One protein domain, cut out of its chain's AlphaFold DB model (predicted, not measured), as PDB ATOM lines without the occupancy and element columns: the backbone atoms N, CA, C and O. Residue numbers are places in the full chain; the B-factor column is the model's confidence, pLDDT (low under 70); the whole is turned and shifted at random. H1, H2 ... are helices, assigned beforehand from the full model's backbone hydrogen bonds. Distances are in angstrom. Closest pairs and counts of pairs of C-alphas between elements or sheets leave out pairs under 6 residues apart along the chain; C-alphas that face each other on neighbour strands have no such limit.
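This is residues 400 to 455 of the 468 residues of an uncharacterized protein of Saprolegnia diclina (strain VS20) (UniProt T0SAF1). H3, the longest helix, makes an arm at one end of the model: its residues 447 to 455 stick out free of a body made mostly of long links, with the short helix H2 inside that body and H1 at the end away from H3. The link of residues 411 to 426 swings out from H1 past Arg 416 and folds back to H2, and the link of residues 432 to 443 leads on to H3. The printed part has 56 residues, with three named helices in the order H1, H2, H3 and no named strand; the class is all helix, though under half of the residues, 25 of 56, are in named elements. It is only just loose, close to compact, with a radius of gyration of the C-alphas of 12.4 A. The C-alphas span 41 by 18 by 17 A, and the arm adds to the length: without residues 447 to 455 the body spans 28 by 18 by 18 A.

H3, residues 444 to 455, touches no helix, and its residues 447 to 455 stand free. H3 is close to but not clearly touching H2, residues 427 to 431: the closest C-alphas, those of His 428 and Leu 446, are 7.5 A apart, and the centres are 15.2 A apart. On from H2, H1, residues 403 to 410, is also close but not clearly touching: the closest C-alphas of H1 and H2, those of Ala 410 and Ile 430, are 7.9 A apart, and the centres are 14.1 A apart. H1 and H3 are apart. In H1, H2 and H3 every O i to N i+4 pair of the backbone is within hydrogen-bond range.

H3 runs from Pro 444, with its C-alpha at (-53.310, 33.323, -129.928), to Ala 455, with its C-alpha at (-58.829, 20.091, -137.352), and is 16.1 A long from first to last C-alpha. H2 runs from Thr 427 to Lys 431, 6.3 A from first to last C-alpha. H1 runs from Gln 403, with its C-alpha at (-45.317, 47.998, -115.626), to Ala 410, 10.5 A from first to last C-alpha.

The two C-alphas farthest apart in the domain, those of Arg 416 and Ala 455, are 41.6 A apart, while the first and last printed C-alphas, those of Thr 400 and Ala 455, are 33.2 A apart. The printed part has no cut. The link from H1 to H2 is long, with 16 residues, and the link from H2 to H3 is long, with 12. The mean pLDDT of the printed part is 83.3, and one printed residue, Ala 455, is under 70.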
ATOM      1  N   THR A 400     -53.177  48.188-118.625       87.62
ATOM      2  CA  THR A 400     -52.326  47.349-119.491       87.62
ATOM      3  C   THR A 400     -50.954  47.954-119.800       87.62
ATOM      4  O   THR A 400     -50.079  47.239-120.272       87.62
ATOM      5  N   ALA A 401     -50.758  49.254-119.562       89.69
ATOM      6  CA  ALA A 401     -49.476  49.947-119.694       89.69
ATOM      7  C   ALA A 401     -48.742  50.092-118.344       89.69
ATOM      8  O   ALA A 401     -47.629  50.613-118.299       89.69
ATOM      9  N   CYS A 402     -49.346  49.641-117.239       93.94
ATOM     10  CA  CYS A 402     -48.747  49.712-115.912       93.94
ATOM     11  C   CYS A 402     -47.694  48.611-115.744       93.94
ATOM     12  O   CYS A 402     -48.033  47.440-115.578       93.94
ATOM     13  N   GLN A 403     -46.408  48.975-115.756       93.56
ATOM     14  CA  GLN A 403     -45.317  47.998-115.626       93.56
ATOM     15  C   GLN A 403     -45.374  47.217-114.305       93.56
ATOM     16  O   GLN A 403     -45.138  46.011-114.308       93.56
ATOM     17  N   GLN A 404     -45.753  47.878-113.204       94.56
ATOM     18  CA  GLN A 404     -45.919  47.231-111.898       94.56
ATOM     19  C   GLN A 404     -47.021  46.165-111.943       94.56
ATOM     20  O   GLN A 404     -46.805  45.038-111.516       94.56
ATOM     21  N   PHE A 405     -48.172  46.487-112.541       93.56
ATOM     22  CA  PHE A 405     -49.263  45.529-112.728       93.56
ATOM     23  C   PHE A 405     -48.828  44.328-113.567       93.56
ATOM     24  O   PHE A 405     -49.042  43.189-113.167       93.56
ATOM     25  N   VAL A 406     -48.175  44.561-114.709       88.06
ATOM     26  CA  VAL A 406     -47.711  43.475-115.584       88.06
ATOM     27  C   VAL A 406     -46.710  42.569-114.857       88.06
ATOM     28  O   VAL A 406     -46.819  41.347-114.955       88.06
ATOM     29  N   ALA A 407     -45.775  43.146-114.093       87.12
ATOM     30  CA  ALA A 407     -44.811  42.390-113.295       87.12
ATOM     31  C   ALA A 407     -45.488  41.565-112.188       87.12
ATOM     32  O   ALA A 407     -45.156  40.393-112.005       87.12
ATOM     33  N   ASP A 408     -46.462  42.146-111.491       92.31
ATOM     34  CA  ASP A 408     -47.173  41.488-110.397       92.31
ATOM     35  C   ASP A 408     -48.093  40.374-110.909       92.31
ATOM     36  O   ASP A 408     -48.103  39.284-110.339       92.31
ATOM     37  N   VAL A 409     -48.801  40.567-112.028       86.50
ATOM     38  CA  VAL A 409     -49.581  39.486-112.657       86.50
ATOM     39  C   VAL A 409     -48.649  38.363-113.120       86.50
ATOM     40  O   VAL A 409     -48.947  37.197-112.875       86.50
ATOM     41  N   ALA A 410     -47.498  38.685-113.724       81.06
ATOM     42  CA  ALA A 410     -46.518  37.686-114.161       81.06
ATOM     43  C   ALA A 410     -45.939  36.850-113.008       81.06
ATOM     44  O   ALA A 410     -45.603  35.684-113.208       81.06
ATOM     45  N   ARG A 411     -45.849  37.422-111.802       85.75
ATOM     46  CA  ARG A 411     -45.367  36.749-110.585       85.75
ATOM     47  C   ARG A 411     -46.478  36.143-109.729       85.75
ATOM     48  O   ARG A 411     -46.170  35.583-108.684       85.75
ATOM     49  N   PHE A 412     -47.744  36.261-110.137       84.38
ATOM     50  CA  PHE A 412     -48.907  35.933-109.301       84.38
ATOM     51  C   PHE A 412     -48.912  36.683-107.949       84.38
ATOM     52  O   PHE A 412     -49.339  36.152-106.928       84.38
ATOM     53  N   GLN A 413     -48.438  37.931-107.947       93.06
ATOM     54  CA  GLN A 413     -48.287  38.817-106.785       93.06
ATOM     55  C   GLN A 413     -49.174  40.070-106.886       93.06
ATOM     56  O   GLN A 413     -48.819  41.129-106.375       93.06
ATOM     57  N   VAL A 414     -50.328  39.974-107.554       90.56
ATOM     58  CA  VAL A 414     -51.279  41.094-107.647       90.56
ATOM     59  C   VAL A 414     -51.701  41.526-106.239       90.56
ATOM     60  O   VAL A 414     -52.065  40.683-105.417       90.56
ATOM     61  N   THR A 415     -51.655  42.833-105.962       89.94
ATOM     62  CA  THR A 415     -51.991  43.403-104.647       89.94
ATOM     63  C   THR A 415     -53.314  42.852-104.115       89.94
ATOM     64  O   THR A 415     -54.330  42.841-104.815       89.94
ATOM     65  N   ARG A 416     -53.315  42.411-102.851       80.88
ATOM     66  CA  ARG A 416     -54.490  41.823-102.194       80.88
ATOM     67  C   ARG A 416     -55.695  42.767-102.301       80.88
ATOM     68  O   ARG A 416     -55.613  43.923-101.902       80.88
ATOM     69  N   GLY A 417     -56.807  42.256-102.831       87.00
ATOM     70  CA  GLY A 417     -58.049  43.015-103.033       87.00
ATOM     71  C   GLY A 417     -58.185  43.699-104.399       87.00
ATOM     72  O   GLY A 417     -59.250  44.234-104.694       87.00
ATOM     73  N   PHE A 418     -57.162  43.659-105.260       92.00
ATOM     74  CA  PHE A 418     -57.269  44.167-106.627       92.00
ATOM     75  C   PHE A 418     -57.828  43.088-107.569       92.00
ATOM     76  O   PHE A 418     -57.190  42.062-107.803       92.00
ATOM     77  N   SER A 419     -59.022  43.318-108.123       88.44
ATOM     78  CA  SER A 419     -59.625  42.424-109.118       88.44
ATOM     79  C   SER A 419     -59.041  42.715-110.500       88.44
ATOM     80  O   SER A 419     -59.153  43.838-110.990       88.44
ATOM     81  N   VAL A 420     -58.395  41.720-111.117       88.38
ATOM     82  CA  VAL A 420     -57.815  41.838-112.463       88.38
ATOM     83  C   VAL A 420     -58.951  41.902-113.488       88.38
ATOM     84  O   VAL A 420     -59.678  40.919-113.624       88.38
ATOM     85  N   PRO A 421     -59.107  43.009-114.236       87.25
ATOM     86  CA  PRO A 421     -60.136  43.097-115.264       87.25
ATOM     87  C   PRO A 421     -59.912  42.066-116.381       87.25
ATOM     88  O   PRO A 421     -58.779  41.872-116.836       87.25
ATOM     89  N   ASP A 422     -60.990  41.449-116.872       79.56
ATOM     90  CA  ASP A 422     -60.950  40.438-117.948       79.56
ATOM     91  C   ASP A 422     -60.360  40.971-119.269       79.56
ATOM     92  O   ASP A 422     -59.916  40.211-120.138       79.56
ATOM     93  N   ASP A 423     -60.359  42.291-119.447       83.00
ATOM     94  CA  ASP A 423     -59.799  42.971-120.608       83.00
ATOM     95  C   ASP A 423     -58.319  43.348-120.443       83.00
ATOM     96  O   ASP A 423     -57.677  43.699-121.439       83.00
ATOM     97  N   ALA A 424     -57.761  43.232-119.234       84.31
ATOM     98  CA  ALA A 424     -56.367  43.546-118.946       84.31
ATOM     99  C   ALA A 424     -55.432  42.348-119.170       84.31
ATOM    100  O   ALA A 424     -54.307  42.531-119.637       84.31
ATOM    101  N   CYS A 425     -55.877  41.125-118.860       84.88
ATOM    102  CA  CYS A 425     -55.084  39.904-119.021       84.88
ATOM    103  C   CYS A 425     -55.953  38.698-119.401       84.88
ATOM    104  O   CYS A 425     -57.045  38.496-118.878       84.88
ATOM    105  N   CYS A 426     -55.437  37.830-120.272       84.81
ATOM    106  CA  CYS A 426     -56.109  36.588-120.620       84.81
ATOM    107  C   CYS A 426     -55.973  35.572-119.476       84.81
ATOM    108  O   CYS A 426     -54.898  35.013-119.241       84.81
ATOM    109  N   THR A 427     -57.091  35.267-118.817       79.88
ATOM    110  CA  THR A 427     -57.195  34.253-117.753       79.88
ATOM    111  C   THR A 427     -56.677  32.875-118.180       79.88
ATOM    112  O   THR A 427     -56.104  32.144-117.373       79.88
ATOM    113  N   HIS A 428     -56.802  32.529-119.464       80.88
ATOM    114  CA  HIS A 428     -56.318  31.263-120.013       80.88
ATOM    115  C   HIS A 428     -54.785  31.180-120.078       80.88
ATOM    116  O   HIS A 428     -54.208  30.114-119.873       80.88
ATOM    117  N   CYS A 429     -54.124  32.306-120.341       82.81
ATOM    118  CA  CYS A 429     -52.669  32.418-120.368       82.81
ATOM    119  C   CYS A 429     -52.074  32.493-118.955       82.81
ATOM    120  O   CYS A 429     -51.037  31.879-118.702       82.81
ATOM    121  N   ILE A 430     -52.783  33.142-118.023       79.12
ATOM    122  CA  ILE A 430     -52.450  33.150-116.591       79.12
ATOM    123  C   ILE A 430     -52.427  31.721-116.032       79.12
ATOM    124  O   ILE A 430     -51.437  31.323-115.427       79.12
ATOM    125  N   LYS A 431     -53.460  30.907-116.300       76.50
ATOM    126  CA  LYS A 431     -53.518  29.502-115.841       76.50
ATOM    127  C   LYS A 431     -52.358  28.633-116.335       76.50
ATOM    128  O   LYS A 431     -52.037  27.637-115.703       76.50
ATOM    129  N   LEU A 432     -51.754  28.994-117.465       78.19
ATOM    130  CA  LEU A 432     -50.650  28.256-118.077       78.19
ATOM    131  C   LEU A 432     -49.270  28.822-117.699       78.19
ATOM    132  O   LEU A 432     -48.277  28.381-118.264       78.19
ATOM    133  N   GLY A 433     -49.191  29.814-116.803       74.44
ATOM    134  CA  GLY A 433     -47.922  30.422-116.382       74.44
ATOM    135  C   GLY A 433     -47.268  31.332-117.428       74.44
ATOM    136  O   GLY A 433     -46.105  31.694-117.288       74.44
ATOM    137  N   HIS A 434     -47.993  31.722-118.481       75.00
ATOM    138  CA  HIS A 434     -47.480  32.596-119.538       75.00
ATOM    139  C   HIS A 434     -48.289  33.884-119.589       75.00
ATOM    140  O   HIS A 434     -49.217  34.025-120.385       75.00
ATOM    141  N   VAL A 435     -47.943  34.830-118.725       73.12
ATOM    142  CA  VAL A 435     -48.663  36.097-118.605       73.12
ATOM    143  C   VAL A 435     -48.188  37.063-119.686       73.12
ATOM    144  O   VAL A 435     -47.257  37.836-119.496       73.12
ATOM    145  N   LEU A 436     -48.835  37.012-120.848       76.12
ATOM    146  CA  LEU A 436     -48.747  38.086-121.832       76.12
ATOM    147  C   LEU A 436     -49.995  38.967-121.693       76.12
ATOM    148  O   LEU A 436     -51.102  38.423-121.749       76.12
ATOM    149  N   PRO A 437     -49.866  40.295-121.535       72.44
ATOM    150  CA  PRO A 437     -51.010  41.193-121.434       72.44
ATOM    151  C   PRO A 437     -51.718  41.280-122.789       72.44
ATOM    152  O   PRO A 437     -51.291  41.974-123.707       72.44
ATOM    153  N   HIS A 438     -52.800  40.525-122.932       81.38
ATOM    154  CA  HIS A 438     -53.702  40.584-124.075       81.38
ATOM    155  C   HIS A 438     -55.112  40.196-123.637       81.38
ATOM    156  O   HIS A 438     -55.303  39.481-122.653       81.38
ATOM    157  N   ARG A 439     -56.111  40.646-124.397       82.50
ATOM    158  CA  ARG A 439     -57.518  40.302-124.164       82.50
ATOM    159  C   ARG A 439     -57.771  38.833-124.480       82.50
ATOM    160  O   ARG A 439     -57.279  38.334-125.490       82.50
ATOM    161  N   ALA A 440     -58.634  38.171-123.710       79.56
ATOM    162  CA  ALA A 440     -59.008  36.774-123.959       79.56
ATOM    163  C   ALA A 440     -59.529  36.527-125.391       79.56
ATOM    164  O   ALA A 440     -59.171  35.528-126.009       79.56
ATOM    165  N   LYS A 441     -60.289  37.480-125.958       81.75
ATOM    166  CA  LYS A 441     -60.802  37.416-127.343       81.75
ATOM    167  C   LYS A 441     -59.713  37.426-128.426       81.75
ATOM    168  O   LYS A 441     -59.988  37.012-129.542       81.75
ATOM    169  N   GLY A 442     -58.510  37.903-128.112       82.38
ATOM    170  CA  GLY A 442     -57.361  37.931-129.022       82.38
ATOM    171  C   GLY A 442     -56.264  36.945-128.625       82.38
ATOM    172  O   GLY A 442     -55.122  37.129-129.031       82.38
ATOM    173  N   CYS A 443     -56.568  35.952-127.782       85.75
ATOM    174  CA  CYS A 443     -55.564  35.019-127.293       85.75
ATOM    175  C   CYS A 443     -55.090  34.087-128.418       85.75
ATOM    176  O   CYS A 443     -55.871  33.240-128.862       85.75
ATOM    177  N   PRO A 444     -53.814  34.167-128.848       84.56
ATOM    178  CA  PRO A 444     -53.310  33.323-129.928       84.56
ATOM    179  C   PRO A 444     -53.352  31.842-129.542       84.56
ATOM    180  O   PRO A 444     -53.604  30.991-130.384       84.56
ATOM    181  N   ARG A 445     -53.189  31.517-128.252       82.19
ATOM    182  CA  ARG A 445     -53.263  30.135-127.762       82.19
ATOM    183  C   ARG A 445     -54.685  29.590-127.739       82.19
ATOM    184  O   ARG A 445     -54.885  28.434-128.093       82.19
ATOM    185  N   LEU A 446     -55.663  30.412-127.353       85.25
ATOM    186  CA  LEU A 446     -57.072  30.023-127.406       85.25
ATOM    187  C   LEU A 446     -57.502  29.793-128.859       85.25
ATOM    188  O   LEU A 446     -58.141  28.788-129.152       85.25
ATOM    189  N   ALA A 447     -57.078  30.672-129.772       86.06
ATOM    190  CA  ALA A 447     -57.295  30.497-131.204       86.06
ATOM    191  C   ALA A 447     -56.662  29.191-131.715       86.06
ATOM    192  O   ALA A 447     -57.330  28.419-132.400       86.06
ATOM    193  N   SER A 448     -55.421  28.881-131.321       84.12
ATOM    194  CA  SER A 448     -54.772  27.611-131.673       84.12
ATOM    195  C   SER A 448     -55.499  26.384-131.117       84.12
ATOM    196  O   SER A 448     -55.596  25.386-131.821       84.12
ATOM    197  N   LEU A 449     -56.037  26.440-129.893       81.88
ATOM    198  CA  LEU A 449     -56.800  25.334-129.296       81.88
ATOM    199  C   LEU A 449     -58.127  25.089-130.019       81.88
ATOM    200  O   LEU A 449     -58.450  23.945-130.332       81.88
ATOM    201  N   VAL A 450     -58.865  26.158-130.324       82.75
ATOM    202  CA  VAL A 450     -60.122  26.079-131.084       82.75
ATOM    203  C   VAL A 450     -59.859  25.526-132.487       82.75
ATOM    204  O   VAL A 450     -60.565  24.627-132.941       82.75
ATOM    205  N   ASN A 451     -58.792  25.984-133.144       80.94
ATOM    206  CA  ASN A 451     -58.404  25.494-134.465       80.94
ATOM    207  C   ASN A 451     -57.915  24.034-134.431       80.94
ATOM    208  O   ASN A 451     -58.226  23.268-135.338       80.94
ATOM    209  N   ALA A 452     -57.198  23.615-133.382       74.12
ATOM    210  CA  ALA A 452     -56.757  22.230-133.213       74.12
ATOM    211  C   ALA A 452     -57.932  21.266-132.978       74.12
ATOM    212  O   ALA A 452     -57.930  20.155-133.508       74.12
ATOM    213  N   GLN A 453     -58.958  21.693-132.234       71.38
ATOM    214  CA  GLN A 453     -60.197  20.925-132.069       71.38
ATOM    215  C   GLN A 453     -60.993  20.832-133.376       71.38
ATOM    216  O   GLN A 453     -61.527  19.772-133.690       71.38
ATOM    217  N   ALA A 454     -61.027  21.906-134.171       70.94
ATOM    218  CA  ALA A 454     -61.684  21.906-135.477       70.94
ATOM    219  C   ALA A 454     -60.963  21.024-136.517       70.94
ATOM    220  O   ALA A 454     -61.614  20.434-137.375       70.94
ATOM    221  N   ALA A 455     -59.634  20.901-136.434       64.25
ATOM    222  CA  ALA A 455     -58.829  20.091-137.352       64.25
ATOM    223  C   ALA A 455     -58.863  18.581-137.054       64.25
ATOM    224  O   ALA A 455     -58.412  17.788-137.880       64.25
TER     225      ALA A 455